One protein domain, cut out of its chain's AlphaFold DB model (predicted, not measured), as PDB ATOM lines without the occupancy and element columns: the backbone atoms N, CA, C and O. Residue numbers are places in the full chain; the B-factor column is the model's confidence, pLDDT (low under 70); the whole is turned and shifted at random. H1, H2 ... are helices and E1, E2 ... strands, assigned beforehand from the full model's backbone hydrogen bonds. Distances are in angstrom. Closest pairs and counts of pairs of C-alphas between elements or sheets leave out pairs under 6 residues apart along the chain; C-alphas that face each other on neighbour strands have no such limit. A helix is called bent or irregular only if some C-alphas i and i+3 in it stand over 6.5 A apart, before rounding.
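Overview. This is residues 5 to 205 of the 213 residues of the protein "Magnesium chelatase" of Thermus islandicus (UniProt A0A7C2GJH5). A cluster of crossed helices makes the body: H7 crosses H2 near their middles, and H11 packs end-on against H7 with its residues 184 to 191. H1, H3, H4 and H5 build up one half beside H2, H9 and H10 pack on H11 in the other, and the small hairpin E1 and E2 packs between the last residues of H11 and H8. The 201 printed residues hold eleven named helices, followed by two antiparallel strands in the order E1 - E2; the class is mostly helix. The whole is compact, with a radius of gyration of the C-alphas of 16.2 A and spans of 46 by 39 by 29 A.

Along the chain. E1 is residues 195 to 197, and E2 is residues 201 to 204, ending at C-alpha 204 (312.844, 371.026, 365.106). H11, residues 175 to 191, is 24.1 A long. H8 is residues 130 to 137, H9 149 to 157 and H10 162 to 170. H7, residues 106 to 125, is 30.4 A long and only just irregular: C-alphas 120 and 123 are 6.8 A apart. H2, residues 25 to 39, is 21.6 A long. H3, residues 52 to 73, is the longest helix at 31.9 A. H1, residues 5 to 14, begins at C-alpha 5 (322.533, 347.507, 383.515). H4 is residues 81 to 86, H5 88 to 92 and H6 99 to 104.

Arrangement. In the hairpin E1 and E2, N 196 and O 203 are 2.9 A apart, within hydrogen-bond range. Residues 142 to 143 pair antiparallel with 201 to 202 of E2. The closest C-alphas of H8 and E2, Phe 136 and Ala 204, are 4.9 A apart; those of H11 and E1, Val 190 and Ser 196, 5.4 A. H11 is the hub. It touches H10 about perpendicular at 73 degrees, closest C-alphas Ala 166 and Gly 182, 4.5 A. H7 and H2 touch at a steep tilt of 52 degrees, opposite ways, closest C-alphas Ala 33 and Ala 117, 4.8 A. H2 and H3 form a helical hairpin, closest C-alphas Glu 32 and Ala 55, 5.2 A. H3 and H7 are apart. Every O i to N i+4 pair is within hydrogen-bond range in H1, H3, H5, H6, H8, H9, H10 and H11; the figures are 10 of 11 in H2, 1 of 2 in H4 and 13 of 16 in H7.

Size, cuts and confidence. The two C-alphas farthest apart, Thr 47 and Glu 154, are 46.4 A from each other. The printed part has no cut. The links H2 to H3 and H8 to H9 are long. No printed residue is under 70 in pLDDT.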
ATOM      1  N   GLU A   5     322.320 347.456 382.066       94.56
ATOM      2  CA  GLU A   5     322.533 347.507 383.515       94.56
ATOM      3  C   GLU A   5     323.776 346.713 383.933       94.56
ATOM      4  O   GLU A   5     324.531 347.136 384.805       94.56
ATOM      5  N   GLU A   6     324.020 345.559 383.309       95.56
ATOM      6  CA  GLU A   6     325.263 344.817 383.517       95.56
ATOM      7  C   GLU A   6     326.474 345.606 383.015       95.56
ATOM      8  O   GLU A   6     327.487 345.664 383.707       95.56
ATOM      9  N   GLY A   7     326.355 346.244 381.851       96.06
ATOM     10  CA  GLY A   7     327.402 347.097 381.303       96.06
ATOM     11  C   GLY A   7     327.748 348.272 382.216       96.06
ATOM     12  O   GLY A   7     328.917 348.446 382.557       96.06
ATOM     13  N   VAL A   8     326.731 348.989 382.707       96.81
ATOM     14  CA  VAL A   8     326.886 350.093 383.668       96.81
ATOM     15  C   VAL A   8     327.571 349.634 384.952       96.81
ATOM     16  O   VAL A   8     328.425 350.350 385.466       96.81
ATOM     17  N   ARG A   9     327.245 348.445 385.478       96.81
ATOM     18  CA  ARG A   9     327.938 347.908 386.663       96.81
ATOM     19  C   ARG A   9     329.424 347.683 386.401       96.81
ATOM     20  O   ARG A   9     330.235 348.024 387.253       96.81
ATOM     21  N   ILE A  10     329.774 347.146 385.231       96.94
ATOM     22  CA  ILE A  10     331.175 346.936 384.849       96.94
ATOM     23  C   ILE A  10     331.883 348.282 384.687       96.94
ATOM     24  O   ILE A  10     332.927 348.493 385.289       96.94
ATOM     25  N   SER A  11     331.323 349.217 383.916       95.81
ATOM     26  CA  SER A  11     331.969 350.516 383.701       95.81
ATOM     27  C   SER A  11     332.075 351.335 384.987       95.81
ATOM     28  O   SER A  11     333.090 351.985 385.191       95.81
ATOM     29  N   ALA A  12     331.105 351.249 385.898       93.62
ATOM     30  CA  ALA A  12     331.196 351.886 387.212       93.62
ATOM     31  C   ALA A  12     332.286 351.286 388.118       93.62
ATOM     32  O   ALA A  12     332.798 352.000 388.974       93.62
ATOM     33  N   GLN A  13     332.611 350.001 387.957       96.25
ATOM     34  CA  GLN A  13     333.663 349.330 388.722       96.25
ATOM     35  C   GLN A  13     335.059 349.594 388.143       96.25
ATOM     36  O   GLN A  13     336.014 349.751 388.894       96.25
ATOM     37  N   GLU A  14     335.174 349.614 386.815       97.44
ATOM     38  CA  GLU A  14     336.466 349.615 386.122       97.44
ATOM     39  C   GLU A  14     336.946 351.017 385.713       97.44
ATOM     40  O   GLU A  14     338.145 351.215 385.545       97.44
ATOM     41  N   ALA A  15     336.041 351.982 385.518       97.19
ATOM     42  CA  ALA A  15     336.413 353.336 385.113       97.19
ATOM     43  C   ALA A  15     336.912 354.164 386.299       97.19
ATOM     44  O   ALA A  15     336.283 354.199 387.360       97.19
ATOM     45  N   TYR A  16     337.981 354.926 386.081       97.00
ATOM     46  CA  TYR A  16     338.381 355.962 387.024       97.00
ATOM     47  C   TYR A  16     337.453 357.185 386.922       97.00
ATOM     48  O   TYR A  16     337.371 357.849 385.889       97.00
ATOM     49  N   VAL A  17     336.769 357.510 388.019       97.56
ATOM     50  CA  VAL A  17     335.985 358.743 388.169       97.56
ATOM     51  C   VAL A  17     336.674 359.596 389.237       97.56
ATOM     52  O   VAL A  17     336.798 359.112 390.364       97.56
ATOM     53  N   PRO A  18     337.128 360.828 388.921       95.69
ATOM     54  CA  PRO A  18     337.792 361.687 389.898       95.69
ATOM     55  C   PRO A  18     336.923 361.940 391.133       95.69
ATOM     56  O   PRO A  18     335.691 362.008 391.049       95.69
ATOM     57  N   GLU A  19     337.564 362.093 392.290       94.00
ATOM     58  CA  GLU A  19     336.857 362.365 393.540       94.00
ATOM     59  C   GLU A  19     336.019 363.648 393.443       94.00
ATOM     60  O   GLU A  19     336.422 364.652 392.862       94.00
ATOM     61  N   GLY A  20     334.811 363.613 394.008       94.69
ATOM     62  CA  GLY A  20     333.873 364.737 393.970       94.69
ATOM     63  C   GLY A  20     333.055 364.854 392.680       94.69
ATOM     64  O   GLY A  20     331.991 365.475 392.725       94.69
ATOM     65  N   VAL A  21     333.464 364.217 391.572       98.06
ATOM     66  CA  VAL A  21     332.685 364.196 390.324       98.06
ATOM     67  C   VAL A  21     331.430 363.350 390.498       98.06
ATOM     68  O   VAL A  21     331.473 362.153 390.786       98.06
ATOM     69  N   PHE A  22     330.277 363.968 390.269       98.12
ATOM     70  CA  PHE A  22     328.999 363.281 390.240       98.12
ATOM     71  C   PHE A  22     328.619 362.946 388.798       98.12
ATOM     72  O   PHE A  22     328.426 363.835 387.971       98.12
ATOM     73  N   VAL A  23     328.476 361.656 388.496       98.31
ATOM     74  CA  VAL A  23     327.969 361.188 387.199       98.31
ATOM     75  C   VAL A  23     326.546 360.657 387.389       98.31
ATOM     76  O   VAL A  23     326.400 359.566 387.959       98.31
ATOM     77  N   PRO A  24     325.512 361.395 386.934       98.25
ATOM     78  CA  PRO A  24     324.122 360.980 387.079       98.25
ATOM     79  C   PRO A  24     323.803 359.676 386.344       98.25
ATOM     80  O   PRO A  24     324.466 359.309 385.371       98.25
ATOM     81  N   GLU A  25     322.740 358.993 386.774       97.94
ATOM     82  CA  GLU A  25     322.346 357.696 386.217       97.94
ATOM     83  C   GLU A  25     322.063 357.760 384.708       97.94
ATOM     84  O   GLU A  25     322.577 356.928 383.961       97.94
ATOM     85  N   TRP A  26     321.321 358.768 384.230       98.50
ATOM     86  CA  TRP A  26     321.055 358.936 382.794       98.50
ATOM     87  C   TRP A  26     322.336 359.090 381.978       98.50
ATOM     88  O   TRP A  26     322.417 358.543 380.884       98.50
ATOM     89  N   VAL A  27     323.360 359.760 382.518       98.56
ATOM     90  CA  VAL A  27     324.661 359.896 381.852       98.56
ATOM     91  C   VAL A  27     325.386 358.553 381.812       98.56
ATOM     92  O   VAL A  27     325.848 358.156 380.747       98.56
ATOM     93  N   ARG A  28     325.433 357.805 382.926       98.31
ATOM     94  CA  ARG A  28     326.055 356.463 382.964       98.31
ATOM     95  C   ARG A  28     325.386 355.499 381.988       98.31
ATOM     96  O   ARG A  28     326.069 354.811 381.232       98.31
ATOM     97  N   LEU A  29     324.054 355.485 381.979       98.50
ATOM     98  CA  LEU A  29     323.265 354.686 381.048       98.50
ATOM     99  C   LEU A  29     323.543 355.091 379.601       98.50
ATOM    100  O   LEU A  29     323.693 354.216 378.754       98.50
ATOM    101  N   SER A  30     323.628 356.390 379.306       98.62
ATOM    102  CA  SER A  30     323.914 356.876 377.955       98.62
ATOM    103  C   SER A  30     325.327 356.541 377.498       98.62
ATOM    104  O   SER A  30     325.476 356.098 376.365       98.62
ATOM    105  N   VAL A  31     326.335 356.660 378.368       98.44
ATOM    106  CA  VAL A  31     327.714 356.232 378.079       98.44
ATOM    107  C   VAL A  31     327.759 354.749 377.719       98.44
ATOM    108  O   VAL A  31     328.322 354.383 376.690       98.44
ATOM    109  N   GLU A  32     327.117 353.889 378.512       98.12
ATOM    110  CA  GLU A  32     327.059 352.462 378.193       98.12
ATOM    111  C   GLU A  32     326.264 352.207 376.902       98.12
ATOM    112  O   GLU A  32     326.658 351.389 376.068       98.12
ATOM    113  N   ALA A  33     325.175 352.947 376.688       98.19
ATOM    114  CA  ALA A  33     324.347 352.817 375.497       98.19
ATOM    115  C   ALA A  33     325.101 353.184 374.210       98.19
ATOM    116  O   ALA A  33     324.726 352.670 373.161       98.19
ATOM    117  N   VAL A  34     326.185 353.974 374.265       98.06
ATOM    118  CA  VAL A  34     327.072 354.213 373.105       98.06
ATOM    119  C   VAL A  34     327.651 352.899 372.589       98.06
ATOM    120  O   VAL A  34     327.604 352.640 371.388       98.06
ATOM    121  N   ALA A  35     328.140 352.026 373.476       95.88
ATOM    122  CA  ALA A  35     328.695 350.736 373.070       95.88
ATOM    123  C   ALA A  35     327.623 349.823 372.455       95.88
ATOM    124  O   ALA A  35     327.891 349.124 371.482       95.88
ATOM    125  N   PHE A  36     326.398 349.838 372.989       95.81
ATOM    126  CA  PHE A  36     325.281 349.078 372.416       95.81
ATOM    127  C   PHE A  36     324.839 349.640 371.061       95.81
ATOM    128  O   PHE A  36     324.662 348.874 370.119       95.81
ATOM    129  N   ALA A  37     324.728 350.962 370.937       96.81
ATOM    130  CA  ALA A  37     324.394 351.624 369.684       96.81
ATOM    131  C   ALA A  37     325.436 351.328 368.593       96.81
ATOM    132  O   ALA A  37     325.048 351.036 367.467       96.81
ATOM    133  N   ALA A  38     326.730 351.326 368.935       95.62
ATOM    134  CA  ALA A  38     327.816 351.007 368.008       95.62
ATOM    135  C   ALA A  38     327.795 349.542 367.527       95.62
ATOM    136  O   ALA A  38     328.026 349.282 366.350       95.62
ATOM    137  N   ARG A  39     327.460 348.577 368.399       93.94
ATOM    138  CA  ARG A  39     327.300 347.151 368.020       93.94
ATOM    139  C   ARG A  39     326.158 346.914 367.030       93.94
ATOM    140  O   ARG A  39     326.129 345.903 366.342       93.94
ATOM    141  N   GLU A  40     325.186 347.817 366.997       92.88
ATOM    142  CA  GLU A  40     324.033 347.749 366.095       92.88
ATOM    143  C   GLU A  40     324.159 348.702 364.893       92.88
ATOM    144  O   GLU A  40     323.202 348.849 364.122       92.88
ATOM    145  N   ASP A  41     325.288 349.402 364.749       95.19
ATOM    146  CA  ASP A  41     325.519 350.342 363.656       95.19
ATOM    147  C   ASP A  41     326.250 349.649 362.500       95.19
ATOM    148  O   ASP A  41     327.338 349.104 362.660       95.19
ATOM    149  N   ARG A  42     325.645 349.679 361.307       93.94
ATOM    150  CA  ARG A  42     326.175 349.012 360.104       93.94
ATOM    151  C   ARG A  42     327.461 349.640 359.574       93.94
ATOM    152  O   ARG A  42     328.113 349.041 358.731       93.94
ATOM    153  N   ARG A  43     327.791 350.848 360.028       95.50
ATOM    154  CA  ARG A  43     329.005 351.570 359.634       95.50
ATOM    155  C   ARG A  43     330.204 351.214 360.506       95.50
ATOM    156  O   ARG A  43     331.300 351.670 360.211       95.50
ATOM    157  N   VAL A  44     329.995 350.457 361.581       94.25
ATOM    158  CA  VAL A  44     331.041 349.990 362.497       94.25
ATOM    159  C   VAL A  44     331.421 348.563 362.117       94.25
ATOM    160  O   VAL A  44     330.530 347.727 361.938       94.25
ATOM    161  N   ASP A  45     332.723 348.284 362.043       92.75
ATOM    162  CA  ASP A  45     333.247 346.947 361.759       92.75
ATOM    163  C   ASP A  45     332.958 346.010 362.940       92.75
ATOM    164  O   ASP A  45     333.517 346.108 364.039       92.75
ATOM    165  N   GLN A  46     332.045 345.071 362.707       87.12
ATOM    166  CA  GLN A  46     331.610 344.117 363.725       87.12
ATOM    167  C   GLN A  46     332.613 342.974 363.931       87.12
ATOM    168  O   GLN A  46     332.545 342.286 364.952       87.12
ATOM    169  N   THR A  47     333.546 342.770 362.996       85.50
ATOM    170  CA  THR A  47     334.612 341.764 363.102       85.50
ATOM    171  C   THR A  47     335.722 342.213 364.049       85.50
ATOM    172  O   THR A  47     336.236 341.389 364.808       85.50
ATOM    173  N   ALA A  48     336.018 343.518 364.085       81.81
ATOM    174  CA  ALA A  48     336.884 344.135 365.091       81.81
ATOM    175  C   ALA A  48     336.246 344.106 366.494       81.81
ATOM    176  O   ALA A  48     336.932 343.941 367.507       81.81
ATOM    177  N   GLY A  49     334.913 344.197 366.541       84.38
ATOM    178  CA  GLY A  49     334.101 344.083 367.745       84.38
ATOM    179  C   GLY A  49     334.134 345.331 368.637       84.38
ATOM    180  O   GLY A  49     335.144 346.005 368.802       84.38
ATOM    181  N   VAL A  50     333.010 345.628 369.297       89.81
ATOM    182  CA  VAL A  50     332.906 346.778 370.217       89.81
ATOM    183  C   VAL A  50     333.121 346.336 371.664       89.81
ATOM    184  O   VAL A  50     332.224 345.785 372.324       89.81
ATOM    185  N   SER A  51     334.325 346.592 372.173       90.88
ATOM    186  CA  SER A  51     334.743 346.175 373.513       90.88
ATOM    187  C   SER A  51     334.147 347.029 374.640       90.88
ATOM    188  O   SER A  51     333.777 348.187 374.454       90.88
ATOM    189  N   GLN A  52     334.127 346.478 375.859       93.56
ATOM    190  CA  GLN A  52     333.724 347.235 377.052       93.56
ATOM    191  C   GLN A  52     334.675 348.392 377.378       93.56
ATOM    192  O   GLN A  52     334.275 349.355 378.026       93.56
ATOM    193  N   ARG A  53     335.916 348.342 376.873       93.69
ATOM    194  CA  ARG A  53     336.893 349.425 377.035       93.69
ATOM    195  C   ARG A  53     336.429 350.729 376.388       93.69
ATOM    196  O   ARG A  53     336.894 351.785 376.797       93.69
ATOM    197  N   LEU A  54     335.513 350.669 375.415       95.44
ATOM    198  CA  LEU A  54     334.885 351.866 374.863       95.44
ATOM    199  C   LEU A  54     334.076 352.605 375.927       95.44
ATOM    200  O   LEU A  54     334.353 353.770 376.187       95.44
ATOM    201  N   ALA A  55     333.122 351.928 376.571       96.81
ATOM    202  CA  ALA A  55     332.272 352.547 377.587       96.81
ATOM    203  C   ALA A  55     333.074 352.972 378.828       96.81
ATOM    204  O   ALA A  55     332.828 354.046 379.366       96.81
ATOM    205  N   ILE A  56     334.068 352.170 379.237       97.56
ATOM    206  CA  ILE A  56     334.972 352.497 380.353       97.56
ATOM    207  C   ILE A  56     335.727 353.799 380.059       97.56
ATOM    208  O   ILE A  56     335.565 354.769 380.790       97.56
ATOM    209  N   SER A  57     336.474 353.872 378.952       97.25
ATOM    210  CA  SER A  57     337.234 355.087 378.636       97.25
ATOM    211  C   SER A  57     336.354 356.288 378.312       97.25
ATOM    212  O   SER A  57     336.746 357.420 378.579       97.25
ATOM    213  N   LEU A  58     335.171 356.076 377.731       98.06
ATOM    214  CA  LEU A  58     334.225 357.166 377.522       98.06
ATOM    215  C   LEU A  58     333.740 357.729 378.864       98.06
ATOM    216  O   LEU A  58     333.674 358.946 379.009       98.06
ATOM    217  N   LEU A  59     333.458 356.875 379.854       98.38
ATOM    218  CA  LEU A  59     333.070 357.314 381.196       98.38
ATOM    219  C   LEU A  59     334.187 358.119 381.874       98.38
ATOM    220  O   LEU A  59     333.903 359.155 382.472       98.38
ATOM    221  N   GLU A  60     335.441 357.682 381.741       97.94
ATOM    222  CA  GLU A  60     336.615 358.390 382.270       97.94
ATOM    223  C   GLU A  60     336.742 359.795 381.665       97.94
ATOM    224  O   GLU A  60     336.885 360.778 382.391       97.94
ATOM    225  N   VAL A  61     336.618 359.915 380.338       97.69
ATOM    226  CA  VAL A  61     336.701 361.217 379.656       97.69
ATOM    227  C   VAL A  61     335.506 362.107 379.993       97.69
ATOM    228  O   VAL A  61     335.686 363.303 380.216       97.69
ATOM    229  N   VAL A  62     334.298 361.548 380.093       98.25
ATOM    230  CA  VAL A  62     333.097 362.284 380.522       98.25
ATOM    231  C   VAL A  62     333.275 362.850 381.931       98.25
ATOM    232  O   VAL A  62     332.977 364.021 382.168       98.25
ATOM    233  N   ALA A  63     333.795 362.048 382.861       98.06
ATOM    234  CA  ALA A  63     334.046 362.484 384.228       98.06
ATOM    235  C   ALA A  63     335.138 363.569 384.292       98.06
ATOM    236  O   ALA A  63     334.943 364.593 384.947       98.06
ATOM    237  N   ALA A  64     336.235 363.398 383.548       97.19
ATOM    238  CA  ALA A  64     337.301 364.395 383.448       97.19
ATOM    239  C   ALA A  64     336.824 365.710 382.797       97.19
ATOM    240  O   ALA A  64     337.206 366.800 383.223       97.19
ATOM    241  N   SER A  65     335.949 365.633 381.788       96.31
ATOM    242  CA  SER A  65     335.314 366.802 381.164       96.31
ATOM    243  C   SER A  65     334.459 367.576 382.171       96.31
ATOM    244  O   SER A  65     334.550 368.804 382.256       96.31
ATOM    245  N   ALA A  66     333.676 366.858 382.978       96.50
ATOM    246  CA  ALA A  66     332.836 367.449 384.013       96.50
ATOM    247  C   ALA A  66     333.664 368.145 385.106       96.50
ATOM    248  O   ALA A  66     333.345 369.273 385.492       96.50
ATOM    249  N   GLU A  67     334.745 367.506 385.563       96.62
ATOM    250  CA  GLU A  67     335.708 368.086 386.504       96.62
ATOM    251  C   GLU A  67     336.339 369.359 385.934       96.62
ATOM    252  O   GLU A  67     336.273 370.424 386.550       96.62
ATOM    253  N   ARG A  68     336.871 369.284 384.708       95.25
ATOM    254  CA  ARG A  68     337.457 370.435 384.015       95.25
ATOM    255  C   ARG A  68     336.461 371.588 383.903       95.25
ATOM    256  O   ARG A  68     336.839 372.734 384.141       95.25
ATOM    257  N   ARG A  69     335.200 371.318 383.546       93.50
ATOM    258  CA  ARG A  69     334.158 372.353 383.442       93.50
ATOM    259  C   ARG A  69     333.921 373.039 384.790       93.50
ATOM    260  O   ARG A  69     333.864 374.266 384.823       93.50
ATOM    261  N   ALA A  70     333.834 372.281 385.880       93.94
ATOM    262  CA  ALA A  70     333.668 372.848 387.217       93.94
ATOM    263  C   ALA A  70     334.885 373.668 387.669       93.94
ATOM    264  O   ALA A  70     334.724 374.712 388.294       93.94
ATOM    265  N   LEU A  71     336.105 373.262 387.306       94.06
ATOM    266  CA  LEU A  71     337.310 374.047 387.592       94.06
ATOM    267  C   LEU A  71     337.353 375.373 386.816       94.06
ATOM    268  O   LEU A  71     337.875 376.361 387.324       94.06
ATOM    269  N   LEU A  72     336.811 375.406 385.595       93.38
ATOM    270  CA  LEU A  72     336.809 376.604 384.749       93.38
ATOM    271  C   LEU A  72     335.702 377.601 385.104       93.38
ATOM    272  O   LEU A  72     335.946 378.805 385.077       93.38
ATOM    273  N   TYR A  73     334.499 377.114 385.407       91.12
ATOM    274  CA  TYR A  73     333.315 377.960 385.611       91.12
ATOM    275  C   TYR A  73     332.812 377.984 387.061       91.12
ATOM    276  O   TYR A  73     331.875 378.718 387.370       91.12
ATOM    277  N   GLY A  74     333.429 377.210 387.954       88.62
ATOM    278  CA  GLY A  74     332.933 376.977 389.307       88.62
ATOM    279  C   GLY A  74     331.768 375.980 389.349       88.62
ATOM    280  O   GLY A  74     331.362 375.406 388.338       88.62
ATOM    281  N   GLY A  75     331.214 375.788 390.547       88.88
ATOM    282  CA  GLY A  75     330.078 374.894 390.789       88.88
ATOM    283  C   GLY A  75     330.471 373.442 391.064       88.88
ATOM    284  O   GLY A  75     331.649 373.085 391.148       88.88
ATOM    285  N   ARG A  76     329.460 372.592 391.252       94.44
ATOM    286  CA  ARG A  76     329.655 371.161 391.510       94.44
ATOM    287  C   ARG A  76     330.006 370.431 390.201       94.44
ATOM    288  O   ARG A  76     329.306 370.617 389.205       94.44
ATOM    289  N   PRO A  77     331.022 369.547 390.176       96.44
ATOM    290  CA  PRO A  77     331.377 368.775 388.984       96.44
ATOM    291  C   PRO A  77     330.339 367.685 388.695       96.44
ATOM    292  O   PRO A  77     330.479 366.535 389.104       96.44
ATOM    293  N   VAL A  78     329.272 368.059 387.991       97.75
ATOM    294  CA  VAL A  78     328.228 367.139 387.525       97.75
ATOM    295  C   VAL A  78     328.412 366.862 386.038       97.75
ATOM    296  O   VAL A  78     328.478 367.791 385.225       97.75
ATOM    297  N   ALA A  79     328.481 365.581 385.678       97.88
ATOM    298  CA  ALA A  79     328.545 365.153 384.288       97.88
ATOM    299  C   ALA A  79     327.228 365.437 383.555       97.88
ATOM    300  O   ALA A  79     326.130 365.280 384.100       97.88
ATOM    301  N   ARG A  80     327.353 365.848 382.298       96.31
ATOM    302  CA  ARG A  80     326.289 366.331 381.419       96.31
ATOM    303  C   ARG A  80     326.366 365.634 380.060       96.31
ATOM    304  O   ARG A  80     327.443 365.193 379.666       96.31
ATOM    305  N   PRO A  81     325.266 365.574 379.292       96.88
ATOM    306  CA  PRO A  81     325.296 365.095 377.910       96.88
ATOM    307  C   PRO A  81     326.346 365.782 377.034       96.88
ATOM    308  O   PRO A  81     326.980 365.111 376.222       96.88
ATOM    309  N   LEU A  82     326.598 367.081 377.252       94.31
ATOM    310  CA  LEU A  82     327.679 367.824 376.593       94.31
ATOM    311  C   LEU A  82     329.050 367.129 376.724       94.31
ATOM    312  O   LEU A  82     329.841 367.146 375.784       94.31
ATOM    313  N   ASP A  83     329.325 366.475 377.854       96.12
ATOM    314  CA  ASP A  83     330.613 365.821 378.106       96.12
ATOM    315  C   ASP A  83     330.821 364.565 377.249       96.12
ATOM    316  O   ASP A  83     331.959 364.207 376.957       96.12
ATOM    317  N   LEU A  84     329.745 363.909 376.790       96.31
ATOM    318  CA  LEU A  84     329.869 362.771 375.869       96.31
ATOM    319  C   LEU A  84     330.383 363.219 374.497       96.31
ATOM    320  O   LEU A  84     331.109 362.467 373.849       96.31
ATOM    321  N   TYR A  85     330.053 364.443 374.074       92.50
ATOM    322  CA  TYR A  85     330.571 365.026 372.833       92.50
ATOM    323  C   TYR A  85     332.066 365.346 372.942       92.50
ATOM    324  O   TYR A  85     332.819 365.092 372.007       92.50
ATOM    325  N   GLN A  86     332.524 365.807 374.109       90.88
ATOM    326  CA  GLN A  86     333.957 365.974 374.388       90.88
ATOM    327  C   GLN A  86     334.697 364.620 374.438       90.88
ATOM    328  O   GLN A  86     335.902 364.547 374.205       90.88
ATOM    329  N   GLY A  87     333.963 363.531 374.687       90.44
ATOM    330  CA  GLY A  87     334.448 362.153 374.692       90.44
ATOM    331  C   GLY A  87     334.648 361.503 373.322       90.44
ATOM    332  O   GLY A  87     335.049 360.341 373.271       90.44
ATOM    333  N   PHE A  88     334.411 362.202 372.208       93.19
ATOM    334  CA  PHE A  88     334.543 361.629 370.861       93.19
ATOM    335  C   PHE A  88     335.882 360.942 370.570       93.19
ATOM    336  O   PHE A  88     335.834 359.835 370.031       93.19
ATOM    337  N   PRO A  89     337.054 361.474 370.974       90.81
ATOM    338  CA  PRO A  89     338.320 360.769 370.770       90.81
ATOM    339  C   PRO A  89     338.372 359.388 371.445       90.81
ATOM    340  O   PRO A  89     339.021 358.471 370.944       90.81
ATOM    341  N   ALA A  90     337.661 359.201 372.566       91.56
ATOM    342  CA  ALA A  90     337.575 357.905 373.241       91.56
ATOM    343  C   ALA A  90     336.716 356.890 372.475       91.56
ATOM    344  O   ALA A  90     336.895 355.687 372.678       91.56
ATOM    345  N   ILE A  91     335.812 357.373 371.617       93.38
ATOM    346  CA  ILE A  91     334.951 356.574 370.746       93.38
ATOM    347  C   ILE A  91     335.694 356.257 369.449       93.38
ATOM    348  O   ILE A  91     335.899 355.088 369.139       93.38
ATOM    349  N   THR A  92     336.139 357.279 368.716       92.75
ATOM    350  CA  THR A  92     336.762 357.110 367.394       92.75
ATOM    351  C   THR A  92     338.090 356.365 367.461       92.75
ATOM    352  O   THR A  92     338.394 355.605 366.557       92.75
ATOM    353  N   GLY A  93     338.853 356.490 368.551       90.06
ATOM    354  CA  GLY A  93     340.076 355.706 368.757       90.06
ATOM    355  C   GLY A  93     339.847 354.254 369.203       90.06
ATOM    356  O   GLY A  93     340.816 353.553 369.488       90.06
ATOM    357  N   LYS A  94     338.591 353.816 369.363       91.88
ATOM    358  CA  LYS A  94     338.217 352.463 369.823       91.88
ATOM    359  C   LYS A  94     337.158 351.786 368.950       91.88
ATOM    360  O   LYS A  94     336.760 350.664 369.265       91.88
ATOM    361  N   LEU A  95     336.672 352.473 367.921       92.12
ATOM    362  CA  LEU A  95     335.764 351.932 366.922       92.12
ATOM    363  C   LEU A  95     336.499 351.868 365.595       92.12
ATOM    364  O   LEU A  95     336.984 352.886 365.116       92.12
ATOM    365  N   GLU A  96     336.506 350.684 365.003       93.25
ATOM    366  CA  GLU A  96     336.874 350.503 363.606       93.25
ATOM    367  C   GLU A  96     335.617 350.683 362.750       93.25
ATOM    368  O   GLU A  96     334.517 350.267 363.141       93.25
ATOM    369  N   LEU A  97     335.759 351.340 361.603       94.81
ATOM    370  CA  LEU A  97     334.644 351.610 360.705       94.81
ATOM    371  C   LEU A  97     334.717 350.725 359.470       94.81
ATOM    372  O   LEU A  97     335.779 350.430 358.930       94.81
ATOM    373  N   GLU A  98     333.538 350.357 358.989       94.12
ATOM    374  CA  GLU A  98     333.370 349.810 357.652       94.12
ATOM    375  C   GLU A  98     333.626 350.896 356.603       94.12
ATOM    376  O   GLU A  98     333.567 352.098 356.885       94.12
ATOM    377  N   TYR A  99     333.798 350.484 355.347       92.56
ATOM    378  CA  TYR A  99     334.021 351.409 354.230       92.56
ATOM    379  C   TYR A  99     332.981 352.547 354.157       92.56
ATOM    380  O   TYR A  99     333.330 353.706 353.937       92.56
ATOM    381  N   GLU A 100     331.697 352.249 354.388       89.75
ATOM    382  CA  GLU A 100     330.635 353.268 354.417       89.75
ATOM    383  C   GLU A 100     330.801 354.277 355.565       89.75
ATOM    384  O   GLU A 100     330.449 355.450 355.411       89.75
ATOM    385  N   GLY A 101     331.311 353.829 356.714       91.94
ATOM    386  CA  GLY A 101     331.581 354.674 357.873       91.94
ATOM    387  C   GLY A 101     332.768 355.599 357.639       91.94
ATOM    388  O   GLY A 101     332.662 356.798 357.906       91.94
ATOM    389  N   GLU A 102     333.844 355.074 357.055       92.12
ATOM    390  CA  GLU A 102     335.025 355.853 356.661       92.12
ATOM    391  C   GLU A 102     334.661 356.984 355.689       92.12
ATOM    392  O   GLU A 102     335.058 358.132 355.888       92.12
ATOM    393  N   LEU A 103     333.814 356.704 354.689       94.06
ATOM    394  CA  LEU A 103     333.335 357.725 353.749       94.06
ATOM    395  C   LEU A 103     332.537 358.853 354.422       94.06
ATOM    396  O   LEU A 103     332.571 359.991 353.954       94.06
ATOM    397  N   GLN A 104     331.792 358.553 355.489       92.81
ATOM    398  CA  GLN A 104     331.024 359.557 356.238       92.81
ATOM    399  C   GLN A 104     331.884 360.350 357.229       92.81
ATOM    400  O   GLN A 104     331.504 361.462 357.607       92.81
ATOM    401  N   GLY A 105     333.023 359.789 357.635       94.88
ATOM    402  CA  GLY A 105     333.937 360.347 358.620       94.88
ATOM    403  C   GLY A 105     333.625 359.891 360.047       94.88
ATOM    404  O   GLY A 105     332.490 359.978 360.527       94.88
ATOM    405  N   ALA A 106     334.667 359.459 360.758       93.06
ATOM    406  CA  ALA A 106     334.545 358.832 362.072       93.06
ATOM    407  C   ALA A 106     333.851 359.696 363.128       93.06
ATOM    408  O   ALA A 106     333.028 359.199 363.893       93.06
ATOM    409  N   GLU A 107     334.126 361.002 363.154       93.38
ATOM    410  CA  GLU A 107     333.494 361.905 364.118       93.38
ATOM    411  C   GLU A 107     331.983 362.031 363.881       93.38
ATOM    412  O   GLU A 107     331.191 362.057 364.827       93.38
ATOM    413  N   ARG A 108     331.559 362.056 362.611       94.44
ATOM    414  CA  ARG A 108     330.139 362.095 362.261       94.44
ATOM    415  C   ARG A 108     329.439 360.815 362.707       94.44
ATOM    416  O   ARG A 108     328.386 360.891 363.337       94.44
ATOM    417  N   VAL A 109     330.036 359.659 362.420       95.38
ATOM    418  CA  VAL A 109     329.498 358.362 362.849       95.38
ATOM    419  C   VAL A 109     329.411 358.299 364.378       95.38
ATOM    420  O   VAL A 109     328.351 357.976 364.914       95.38
ATOM    421  N   ALA A 110     330.466 358.701 365.093       95.81
ATOM    422  CA  ALA A 110     330.483 358.746 366.555       95.81
ATOM    423  C   ALA A 110     329.379 359.652 367.127       95.81
ATOM    424  O   ALA A 110     328.673 359.259 368.057       95.81
ATOM    425  N   ARG A 111     329.171 360.836 366.539       96.06
ATOM    426  CA  ARG A 111     328.100 361.764 366.927       96.06
ATOM    427  C   ARG A 111     326.718 361.136 366.793       96.06
ATOM    428  O   ARG A 111     325.905 361.250 367.710       96.06
ATOM    429  N   GLU A 112     326.449 360.478 365.673       96.06
ATOM    430  CA  GLU A 112     325.158 359.831 365.426       96.06
ATOM    431  C   GLU A 112     324.929 358.628 366.361       96.06
ATOM    432  O   GLU A 112     323.815 358.432 366.851       96.06
ATOM    433  N   ILE A 113     325.984 357.871 366.687       97.25
ATOM    434  CA  ILE A 113     325.939 356.798 367.694       97.25
ATOM    435  C   ILE A 113     325.604 357.367 369.080       97.25
ATOM    436  O   ILE A 113     324.723 356.836 369.760       97.25
ATOM    437  N   VAL A 114     326.253 358.459 369.500       97.88
ATOM    438  CA  VAL A 114     325.974 359.125 370.788       97.88
ATOM    439  C   VAL A 114     324.535 359.637 370.849       97.88
ATOM    440  O   VAL A 114     323.835 359.397 371.834       97.88
ATOM    441  N   GLN A 115     324.039 360.266 369.781       97.62
ATOM    442  CA  GLN A 115     322.637 360.687 369.697       97.62
ATOM    443  C   GLN A 115     321.688 359.488 369.841       97.62
ATOM    444  O   GLN A 115     320.769 359.517 370.663       97.62
ATOM    445  N   ARG A 116     321.931 358.395 369.105       98.12
ATOM    446  CA  ARG A 116     321.139 357.159 369.224       98.12
ATOM    447  C   ARG A 116     321.155 356.619 370.656       98.12
ATOM    448  O   ARG A 116     320.097 356.232 371.156       98.12
ATOM    449  N   ALA A 117     322.304 356.643 371.329       98.25
ATOM    450  CA  ALA A 117     322.452 356.193 372.710       98.25
ATOM    451  C   ALA A 117     321.544 356.971 373.679       98.25
ATOM    452  O   ALA A 117     320.825 356.358 374.470       98.25
ATOM    453  N   PHE A 118     321.473 358.303 373.578       98.62
ATOM    454  CA  PHE A 118     320.517 359.095 374.365       98.62
ATOM    455  C   PHE A 118     319.062 358.706 374.067       98.62
ATOM    456  O   PHE A 118     318.262 358.503 374.987       98.62
ATOM    457  N   GLY A 119     318.723 358.516 372.788       98.31
ATOM    458  CA  GLY A 119     317.385 358.101 372.359       98.31
ATOM    459  C   GLY A 119     316.953 356.712 372.854       98.31
ATOM    460  O   GLY A 119     315.752 356.476 373.035       98.31
ATOM    461  N   MET A 120     317.911 355.810 373.101       98.12
ATOM    462  CA  MET A 120     317.693 354.485 373.704       98.12
ATOM    463  C   MET A 120     317.405 354.560 375.209       98.12
ATOM    464  O   MET A 120     316.674 353.722 375.742       98.12
ATOM    465  N   VAL A 121     317.967 355.552 375.905       98.56
ATOM    466  CA  VAL A 121     317.842 355.696 377.363       98.56
ATOM    467  C   VAL A 121     316.594 356.494 377.749       98.56
ATOM    468  O   VAL A 121     315.904 356.094 378.687       98.56
ATOM    469  N   LEU A 122     316.242 357.550 377.004       98.50
ATOM    470  CA  LEU A 122     315.108 358.443 377.309       98.50
ATOM    471  C   LEU A 122     313.783 357.726 377.666       98.50
ATOM    472  O   LEU A 122     313.142 358.132 378.638       98.50
ATOM    473  N   PRO A 123     313.351 356.649 376.970       97.81
ATOM    474  CA  PRO A 123     312.081 355.977 377.268       97.81
ATOM    475  C   PRO A 123     311.962 355.407 378.688       97.81
ATOM    476  O   PRO A 123     310.843 355.185 379.154       97.81
ATOM    477  N   ARG A 124     313.086 355.193 379.392       96.94
ATOM    478  CA  ARG A 124     313.103 354.716 380.785       96.94
ATOM    479  C   ARG A 124     312.380 355.668 381.744       96.94
ATOM    480  O   ARG A 124     311.798 355.205 382.717       96.94
ATOM    481  N   TYR A 125     312.349 356.963 381.427       97.56
ATOM    482  CA  TYR A 125     311.829 358.009 382.312       97.56
ATOM    483  C   TYR A 125     310.353 358.372 382.069       97.56
ATOM    484  O   TYR A 125     309.782 359.131 382.841       97.56
ATOM    485  N   ARG A 126     309.708 357.826 381.019       95.25
ATOM    486  CA  ARG A 126     308.264 358.006 380.719       95.25
ATOM    487  C   ARG A 126     307.777 359.468 380.773       95.25
ATOM    488  O   ARG A 126     306.706 359.766 381.298       95.25
ATOM    489  N   LEU A 127     308.576 360.373 380.223       96.75
ATOM    490  CA  LEU A 127     308.341 361.816 380.268       96.75
ATOM    491  C   LEU A 127     307.227 362.249 379.306       96.75
ATOM    492  O   LEU A 127     307.081 361.681 378.224       96.75
ATOM    493  N   LYS A 128     306.504 363.313 379.668       95.56
ATOM    494  CA  LYS A 128     305.611 364.040 378.754       95.56
ATOM    495  C   LYS A 128     306.430 365.050 377.959       95.56
ATOM    496  O   LYS A 128     306.870 366.058 378.504       95.56
ATOM    497  N   THR A 129     306.671 364.765 376.683       97.56
ATOM    498  CA  THR A 129     307.555 365.577 375.826       97.56
ATOM    499  C   THR A 129     306.812 366.348 374.741       97.56
ATOM    500  O   THR A 129     307.425 367.101 373.993       97.56
ATOM    501  N   GLU A 130     305.498 366.173 374.630       97.69
ATOM    502  CA  GLU A 130     304.660 366.799 373.607       97.69
ATOM    503  C   GLU A 130     304.752 368.334 373.625       97.69
ATOM    504  O   GLU A 130     304.962 368.904 372.555       97.69
ATOM    505  N   PRO A 131     304.696 369.023 374.788       98.19
ATOM    506  CA  PRO A 131     304.846 370.481 374.824       98.19
ATOM    507  C   PRO A 131     306.231 370.952 374.358       98.19
ATOM    508  O   PRO A 131     306.342 371.979 373.692       98.19
ATOM    509  N   ILE A 132     307.272 370.170 374.667       98.56
ATOM    510  CA  ILE A 132     308.658 370.454 374.279       98.56
ATOM    511  C   ILE A 132     308.780 370.360 372.759       98.56
ATOM    512  O   ILE A 132     309.253 371.289 372.113       98.56
ATOM    513  N   VAL A 133     308.310 369.260 372.164       98.25
ATOM    514  CA  VAL A 133     308.363 369.061 370.708       98.25
ATOM    515  C   VAL A 133     307.543 370.130 369.983       98.25
ATOM    516  O   VAL A 133     308.054 370.742 369.049       98.25
ATOM    517  N   ALA A 134     306.325 370.421 370.452       98.12
ATOM    518  CA  ALA A 134     305.465 371.448 369.861       98.12
ATOM    519  C   ALA A 134     306.116 372.842 369.879       98.12
ATOM    520  O   ALA A 134     305.979 373.601 368.918       98.12
ATOM    521  N   HIS A 135     306.862 373.173 370.938       98.31
ATOM    522  CA  HIS A 135     307.618 374.421 371.008       98.31
ATOM    523  C   HIS A 135     308.627 374.544 369.860       98.31
ATOM    524  O   HIS A 135     308.689 375.589 369.215       98.31
ATOM    525  N   PHE A 136     309.381 373.487 369.560       98.12
ATOM    526  CA  PHE A 136     310.347 373.508 368.460       98.12
ATOM    527  C   PHE A 136     309.678 373.431 367.084       98.12
ATOM    528  O   PHE A 136     310.118 374.110 366.160       98.12
ATOM    529  N   GLU A 137     308.590 372.670 366.934       96.88
ATOM    530  CA  GLU A 137     307.818 372.611 365.681       96.88
ATOM    531  C   GLU A 137     307.197 373.961 365.293       96.88
ATOM    532  O   GLU A 137     306.971 374.210 364.109       96.88
ATOM    533  N   ALA A 138     306.995 374.863 366.259       97.00
ATOM    534  CA  ALA A 138     306.610 376.252 366.011       97.00
ATOM    535  C   ALA A 138     307.760 377.137 365.472       97.00
ATOM    536  O   ALA A 138     307.566 378.334 365.279       97.00
ATOM    537  N   GLY A 139     308.947 376.572 365.222       95.75
ATOM    538  CA  GLY A 139     310.104 377.269 364.652       95.75
ATOM    539  C   GLY A 139     311.014 377.949 365.677       95.75
ATOM    540  O   GLY A 139     311.891 378.717 365.290       95.75
ATOM    541  N   ASN A 140     310.825 377.683 366.973       97.19
ATOM    542  CA  ASN A 140     311.693 378.230 368.012       97.19
ATOM    543  C   ASN A 140     313.072 377.553 368.001       97.19
ATOM    544  O   ASN A 140     313.197 376.356 367.734       97.19
ATOM    545  N   LEU A 141     314.098 378.333 368.339       96.75
ATOM    546  CA  LEU A 141     315.480 377.892 368.505       96.75
ATOM    547  C   LEU A 141     315.862 378.029 369.980       96.75
ATOM    548  O   LEU A 141     315.646 379.081 370.583       96.75
ATOM    549  N   LEU A 142     316.481 376.995 370.540       97.00
ATOM    550  CA  LEU A 142     317.104 377.055 371.857       97.00
ATOM    551  C   LEU A 142     318.617 376.996 371.685       97.00
ATOM    552  O   LEU A 142     319.117 376.020 371.141       97.00
ATOM    553  N   THR A 143     319.343 377.980 372.204       95.62
ATOM    554  CA  THR A 143     320.804 377.911 372.348       95.62
ATOM    555  C   THR A 143     321.138 377.774 373.824       95.62
ATOM    556  O   THR A 143     320.663 378.573 374.633       95.62
ATOM    557  N   LEU A 144     321.942 376.770 374.175       92.44
ATOM    558  CA  LEU A 144     322.412 376.569 375.540       92.44
ATOM    559  C   LEU A 144     323.833 377.123 375.693       92.44
ATOM    560  O   LEU A 144     324.718 376.722 374.938       92.44
ATOM    561  N   PRO A 145     324.081 378.025 376.654       87.06
ATOM    562  CA  PRO A 145     325.435 378.455 376.963       87.06
ATOM    563  C   PRO A 145     326.219 377.313 377.631       87.06
ATOM    564  O   PRO A 145     325.711 376.626 378.518       87.06
ATOM    565  N   GLU A 146     327.480 377.126 377.235       76.88
ATOM    566  CA  GLU A 146     328.361 376.090 377.806       76.88
ATOM    567  C   GLU A 146     328.942 376.462 379.184       76.88
ATOM    568  O   GLU A 146     329.450 375.592 379.891       76.88
ATOM    569  N   GLY A 147     328.854 377.743 379.566       79.31
ATOM    570  CA  GLY A 147     329.413 378.294 380.802       79.31
ATOM    571  C   GLY A 147     328.474 378.189 382.007       79.31
ATOM    572  O   GLY A 147     328.187 377.100 382.500       79.31
ATOM    573  N   GLU A 148     328.035 379.344 382.513       85.00
ATOM    574  CA  GLU A 148     327.287 379.447 383.768       85.00
ATOM    575  C   GLU A 148     325.981 378.634 383.758       85.00
ATOM    576  O   GLU A 148     325.124 378.776 382.881       85.00
ATOM    577  N   VAL A 149     325.811 377.820 384.800       92.31
ATOM    578  CA  VAL A 149     324.665 376.920 384.999       92.31
ATOM    579  C   VAL A 149     323.345 377.687 385.017       92.31
ATOM    580  O   VAL A 149     322.368 377.250 384.410       92.31
ATOM    581  N   GLN A 150     323.322 378.849 385.670       92.62
ATOM    582  CA  GLN A 150     322.118 379.654 385.832       92.62
ATOM    583  C   GLN A 150     321.564 380.137 384.486       92.62
ATOM    584  O   GLN A 150     320.385 379.934 384.198       92.62
ATOM    585  N   GLY A 151     322.420 380.681 383.615       93.44
ATOM    586  CA  GLY A 151     322.009 381.120 382.280       93.44
ATOM    587  C   GLY A 151     321.470 379.972 381.417       93.44
ATOM    588  O   GLY A 151     320.507 380.147 380.670       93.44
ATOM    589  N   ALA A 152     322.040 378.771 381.553       94.62
ATOM    590  CA  ALA A 152     321.534 377.593 380.856       94.62
ATOM    591  C   ALA A 152     320.172 377.130 381.400       94.62
ATOM    592  O   ALA A 152     319.284 376.806 380.613       94.62
ATOM    593  N   LEU A 153     319.959 377.155 382.719       96.19
ATOM    594  CA  LEU A 153     318.660 376.840 383.327       96.19
ATOM    595  C   LEU A 153     317.576 377.846 382.928       96.19
ATOM    596  O   LEU A 153     316.447 377.448 382.640       96.19
ATOM    597  N   GLU A 154     317.910 379.133 382.847       96.25
ATOM    598  CA  GLU A 154     317.001 380.168 382.346       96.25
ATOM    599  C   GLU A 154     316.633 379.946 380.878       96.25
ATOM    600  O   GLU A 154     315.482 380.162 380.494       96.25
ATOM    601  N   ALA A 155     317.574 379.483 380.053       96.50
ATOM    602  CA  ALA A 155     317.291 379.096 378.676       96.50
ATOM    603  C   ALA A 155     316.354 377.875 378.619       96.50
ATOM    604  O   ALA A 155     315.357 377.909 377.895       96.50
ATOM    605  N   LEU A 156     316.607 376.837 379.428       97.25
ATOM    606  CA  LEU A 156     315.728 375.664 379.530       97.25
ATOM    607  C   LEU A 156     314.310 376.041 379.995       97.25
ATOM    608  O   LEU A 156     313.334 375.482 379.494       97.25
ATOM    609  N   ALA A 157     314.178 377.014 380.902       97.38
ATOM    610  CA  ALA A 157     312.892 377.493 381.415       97.38
ATOM    611  C   ALA A 157     311.985 378.106 380.334       97.38
ATOM    612  O   ALA A 157     310.765 378.129 380.499       97.38
ATOM    613  N   ARG A 158     312.560 378.591 379.225       97.25
ATOM    614  CA  ARG A 158     311.804 379.170 378.099       97.25
ATOM    615  C   ARG A 158     311.083 378.116 377.263       97.25
ATOM    616  O   ARG A 158     310.197 378.474 376.491       97.25
ATOM    617  N   VAL A 159     311.448 376.840 377.407       98.44
ATOM    618  CA  VAL A 159     310.833 375.734 376.673       98.44
ATOM    619  C   VAL A 159     309.737 375.092 377.533       98.44
ATOM    620  O   VAL A 159     310.037 374.497 378.574       98.44
ATOM    621  N   PRO A 160     308.458 375.168 377.119       98.38
ATOM    622  CA  PRO A 160     307.342 374.596 377.865       98.38
ATOM    623  C   PRO A 160     307.535 373.110 378.183       98.38
ATOM    624  O   PRO A 160     307.821 372.301 377.304       98.38
ATOM    625  N   GLY A 161     307.360 372.751 379.457       98.06
ATOM    626  CA  GLY A 161     307.469 371.373 379.950       98.06
ATOM    627  C   GLY A 161     308.899 370.846 380.127       98.06
ATOM    628  O   GLY A 161     309.071 369.795 380.739       98.06
ATOM    629  N   LEU A 162     309.937 371.558 379.665       98.44
ATOM    630  CA  LEU A 162     311.310 371.042 379.696       98.44
ATOM    631  C   LEU A 162     311.875 370.928 381.115       98.44
ATOM    632  O   LEU A 162     312.407 369.881 381.469       98.44
ATOM    633  N   LEU A 163     311.714 371.952 381.959       97.62
ATOM    634  CA  LEU A 163     312.166 371.875 383.356       97.62
ATOM    635  C   LEU A 163     311.364 370.872 384.193       97.62
ATOM    636  O   LEU A 163     311.898 370.288 385.129       97.62
ATOM    637  N   GLU A 164     310.088 370.662 383.871       97.62
ATOM    638  CA  GLU A 164     309.268 369.644 384.536       97.62
ATOM    639  C   GLU A 164     309.756 368.235 384.174       97.62
ATOM    640  O   GLU A 164     309.967 367.406 385.059       97.62
ATOM    641  N   ALA A 165     310.036 367.994 382.889       98.38
ATOM    642  CA  ALA A 165     310.649 366.757 382.423       98.38
ATOM    643  C   ALA A 165     312.050 366.543 383.026       98.38
ATOM    644  O   ALA A 165     312.371 365.434 383.449       98.38
ATOM    645  N   ALA A 166     312.861 367.602 383.126       98.31
ATOM    646  CA  ALA A 166     314.181 367.553 383.748       98.31
ATOM    647  C   ALA A 166     314.102 367.182 385.237       98.31
ATOM    648  O   ALA A 166     314.825 366.292 385.675       98.31
ATOM    649  N   ARG A 167     313.180 367.781 386.005       97.69
ATOM    650  CA  ARG A 167     312.940 367.413 387.413       97.69
ATOM    651  C   ARG A 167     312.504 365.958 387.570       97.69
ATOM    652  O   ARG A 167     312.972 365.280 388.479       97.69
ATOM    653  N   ALA A 168     311.645 365.467 386.675       97.69
ATOM    654  CA  ALA A 168     311.202 364.073 386.693       97.69
ATOM    655  C   ALA A 168     312.346 363.074 386.433       97.69
ATOM    656  O   ALA A 168     312.301 361.957 386.942       97.69
ATOM    657  N   VAL A 169     313.368 363.471 385.667       98.25
ATOM    658  CA  VAL A 169     314.604 362.691 385.473       98.25
ATOM    659  C   VAL A 169     315.537 362.823 386.677       98.25
ATOM    660  O   VAL A 169     316.056 361.818 387.153       98.25
ATOM    661  N   ALA A 170     315.759 364.050 387.156       97.31
ATOM    662  CA  ALA A 170     316.736 364.348 388.195       97.31
ATOM    663  C   ALA A 170     316.355 363.780 389.567       97.31
ATOM    664  O   ALA A 170     317.224 363.312 390.296       97.31
ATOM    665  N   GLY A 171     315.072 363.852 389.936       94.69
ATOM    666  CA  GLY A 171     314.608 363.514 391.286       94.69
ATOM    667  C   GLY A 171     315.059 364.499 392.377       94.69
ATOM    668  O   GLY A 171     314.720 364.310 393.541       94.69
ATOM    669  N   GLU A 172     315.793 365.551 392.009       91.88
ATOM    670  CA  GLU A 172     316.272 366.628 392.876       91.88
ATOM    671  C   GLU A 172     316.337 367.962 392.108       91.88
ATOM    672  O   GLU A 172     316.327 367.981 390.875       91.88
ATOM    673  N   ASP A 173     316.429 369.077 392.840       92.38
ATOM    674  CA  ASP A 173     316.455 370.441 392.286       92.38
ATOM    675  C   ASP A 173     317.858 371.084 392.292       92.38
ATOM    676  O   ASP A 173     317.995 372.293 392.098       92.38
ATOM    677  N   ALA A 174     318.919 370.300 392.514       95.81
ATOM    678  CA  ALA A 174     320.286 370.812 392.447       95.81
ATOM    679  C   ALA A 174     320.574 371.383 391.035       95.81
ATOM    680  O   ALA A 174     320.402 370.651 390.056       95.81
ATOM    681  N   PRO A 175     321.020 372.650 390.893       95.81
ATOM    682  CA  PRO A 175     321.098 373.337 389.598       95.81
ATOM    683  C   PRO A 175     321.877 372.578 388.516       95.81
ATOM    684  O   PRO A 175     321.398 372.419 387.393       95.81
ATOM    685  N   GLU A 176     323.058 372.059 388.850       96.38
ATOM    686  CA  GLU A 176     323.917 371.332 387.912       96.38
ATOM    687  C   GLU A 176     323.311 369.986 387.491       96.38
ATOM    688  O   GLU A 176     323.460 369.559 386.343       96.38
ATOM    689  N   VAL A 177     322.591 369.334 388.408       97.94
ATOM    690  CA  VAL A 177     321.892 368.068 388.155       97.94
ATOM    691  C   VAL A 177     320.672 368.309 387.272       97.94
ATOM    692  O   VAL A 177     320.477 367.599 386.284       97.94
ATOM    693  N   LEU A 178     319.897 369.355 387.564       97.94
ATOM    694  CA  LEU A 178     318.732 369.743 386.778       97.94
ATOM    695  C   LEU A 178     319.121 370.152 385.352       97.94
ATOM    696  O   LEU A 178     318.444 369.773 384.395       97.94
ATOM    697  N   LEU A 179     320.236 370.869 385.193       97.50
ATOM    698  CA  LEU A 179     320.782 371.214 383.882       97.50
ATOM    699  C   LEU A 179     321.203 369.961 383.101       97.50
ATOM    700  O   LEU A 179     320.821 369.810 381.941       97.50
ATOM    701  N   SER A 180     321.920 369.030 383.742       98.19
ATOM    702  CA  SER A 180     322.282 367.740 383.136       98.19
ATOM    703  C   SER A 180     321.059 366.946 382.679       98.19
ATOM    704  O   SER A 180     321.037 366.417 381.565       98.19
ATOM    705  N   ALA A 181     320.014 366.905 383.503       98.69
ATOM    706  CA  ALA A 181     318.760 366.247 383.166       98.69
ATOM    707  C   ALA A 181     318.031 366.940 382.002       98.69
ATOM    708  O   ALA A 181     317.541 366.268 381.097       98.69
ATOM    709  N   GLY A 182     317.983 368.275 381.978       98.31
ATOM    710  CA  GLY A 182     317.351 369.040 380.898       98.31
ATOM    711  C   GLY A 182     318.036 368.835 379.549       98.31
ATOM    712  O   GLY A 182     317.365 368.582 378.547       98.31
ATOM    713  N   GLU A 183     319.368 368.851 379.527       98.00
ATOM    714  CA  GLU A 183     320.133 368.474 378.335       98.00
ATOM    715  C   GLU A 183     319.853 367.033 377.916       98.00
ATOM    716  O   GLU A 183     319.711 366.758 376.729       98.00
ATOM    717  N   PHE A 184     319.719 366.111 378.872       98.75
ATOM    718  CA  PHE A 184     319.462 364.707 378.565       98.75
ATOM    719  C   PHE A 184     318.094 364.518 377.902       98.75
ATOM    720  O   PHE A 184     317.968 363.726 376.967       98.75
ATOM    721  N   VAL A 185     317.077 365.271 378.330       98.75
ATOM    722  CA  VAL A 185     315.762 365.267 377.674       98.75
ATOM    723  C   VAL A 185     315.877 365.740 376.225       98.75
ATOM    724  O   VAL A 185     315.346 365.082 375.328       98.75
ATOM    725  N   LEU A 186     316.591 366.843 375.980       98.62
ATOM    726  CA  LEU A 186     316.801 367.372 374.630       98.62
ATOM    727  C   LEU A 186     317.561 366.373 373.750       98.62
ATOM    728  O   LEU A 186     317.096 366.048 372.657       98.62
ATOM    729  N   GLU A 187     318.668 365.818 374.240       98.44
ATOM    730  CA  GLU A 187     319.458 364.835 373.496       98.44
ATOM    731  C   GLU A 187     318.712 363.528 373.257       98.44
ATOM    732  O   GLU A 187     318.796 362.931 372.183       98.44
ATOM    733  N   GLY A 188     317.905 363.093 374.220       98.56
ATOM    734  CA  GLY A 188     317.025 361.950 374.042       98.56
ATOM    735  C   GLY A 188     316.012 362.183 372.917       98.56
ATOM    736  O   GLY A 188     315.730 361.271 372.138       98.56
ATOM    737  N   LEU A 189     315.484 363.403 372.784       98.62
ATOM    738  CA  LEU A 189     314.589 363.774 371.686       98.62
ATOM    739  C   LEU A 189     315.325 363.879 370.342       98.62
ATOM    740  O   LEU A 189     314.754 363.483 369.320       98.62
ATOM    741  N   VAL A 190     316.581 364.332 370.331       98.31
ATOM    742  CA  VAL A 190     317.459 364.297 369.144       98.31
ATOM    743  C   VAL A 190     317.696 362.853 368.704       98.31
ATOM    744  O   VAL A 190     317.419 362.502 367.557       98.31
ATOM    745  N   GLY A 191     318.079 361.970 369.629       97.56
ATOM    746  CA  GLY A 191     318.267 360.539 369.378       97.56
ATOM    747  C   GLY A 191     317.025 359.816 368.860       97.56
ATOM    748  O   GLY A 191     317.118 358.796 368.178       97.56
ATOM    749  N   ARG A 192     315.839 360.359 369.152       97.25
ATOM    750  CA  ARG A 192     314.540 359.870 368.662       97.25
ATOM    751  C   ARG A 192     314.036 360.611 367.422       97.25
ATOM    752  O   ARG A 192     312.889 360.401 367.021       97.25
ATOM    753  N   ARG A 193     314.873 361.461 366.817       96.88
ATOM    754  CA  ARG A 193     314.582 362.287 365.633       96.88
ATOM    755  C   ARG A 193     313.343 363.172 365.783       96.88
ATOM    756  O   ARG A 193     312.609 363.392 364.823       96.88
ATOM    757  N   LYS A 194     313.077 363.641 367.003       97.31
ATOM    758  CA  LYS A 194     312.045 364.648 367.289       97.31
ATOM    759  C   LYS A 194     312.607 366.060 367.205       97.31
ATOM    760  O   LYS A 194     311.901 366.965 366.777       97.31
ATOM    761  N   LEU A 195     313.879 366.216 367.557       97.75
ATOM    762  CA  LEU A 195     314.639 367.455 367.447       97.75
ATOM    763  C   LEU A 195     315.878 367.235 366.578       97.75
ATOM    764  O   LEU A 195     316.273 366.095 366.320       97.75
ATOM    765  N   SER A 196     316.495 368.330 366.149       96.44
ATOM    766  CA  SER A 196     317.852 368.339 365.613       96.44
ATOM    767  C   SER A 196     318.758 369.196 366.494       96.44
ATOM    768  O   SER A 196     318.298 370.125 367.163       96.44
ATOM    769  N   ARG A 197     320.045 368.845 366.510       93.38
ATOM    770  CA  ARG A 197     321.085 369.520 367.285       93.38
ATOM    771  C   ARG A 197     322.099 370.181 366.348       93.38
ATOM    772  O   ARG A 197     322.637 369.517 365.465       93.38
ATOM    773  N   GLY A 198     322.370 371.463 366.584       91.25
ATOM    774  CA  GLY A 198     323.529 372.194 366.073       91.25
ATOM    775  C   GLY A 198     324.752 372.037 366.986       91.25
ATOM    776  O   GLY A 198     324.876 371.068 367.728       91.25
ATOM    777  N   GLU A 199     325.681 372.990 366.962       85.38
ATOM    778  CA  GLU A 199     326.855 372.938 367.847       85.38
ATOM    779  C   GLU A 199     326.457 373.128 369.319       85.38
ATOM    780  O   GLU A 199     326.704 372.246 370.141       85.38
ATOM    781  N   ALA A 200     325.726 374.210 369.608       87.00
ATOM    782  CA  ALA A 200     325.206 374.559 370.935       87.00
ATOM    783  C   ALA A 200     323.687 374.832 370.936       87.00
ATOM    784  O   ALA A 200     323.145 375.411 371.882       87.00
ATOM    785  N   SER A 201     322.990 374.460 369.860       94.31
ATOM    786  CA  SER A 201     321.580 374.790 369.656       94.31
ATOM    787  C   SER A 201     320.701 373.581 369.351       94.31
ATOM    788  O   SER A 201     321.170 372.552 368.867       94.31
ATOM    789  N   TYR A 202     319.406 373.730 369.616       97.19
ATOM    790  CA  TYR A 202     318.359 372.757 369.342       97.19
ATOM    791  C   TYR A 202     317.224 373.418 368.576       97.19
ATOM    792  O   TYR A 202     316.800 374.529 368.901       97.19
ATOM    793  N   GLN A 203     316.713 372.703 367.584       96.81
ATOM    794  CA  GLN A 203     315.595 373.126 366.748       96.81
ATOM    795  C   GLN A 203     314.743 371.910 366.360       96.81
ATOM    796  O   GLN A 203     315.077 370.766 366.691       96.81
ATOM    797  N   ALA A 204     313.637 372.129 365.645       95.19
ATOM    798  CA  ALA A 204     312.844 371.026 365.106       95.19
ATOM    799  C   ALA A 204     313.700 370.098 364.228       95.19
ATOM    800  O   ALA A 204     314.650 370.527 363.569       95.19
ATOM    801  N   ALA A 205     313.371 368.806 364.203       91.44
ATOM    802  CA  ALA A 205     313.975 367.904 363.231       91.44
ATOM    803  C   ALA A 205     313.600 368.343 361.804       91.44
ATOM    804  O   ALA A 205     312.440 368.666 361.532       91.44
TER     805      ALA A 205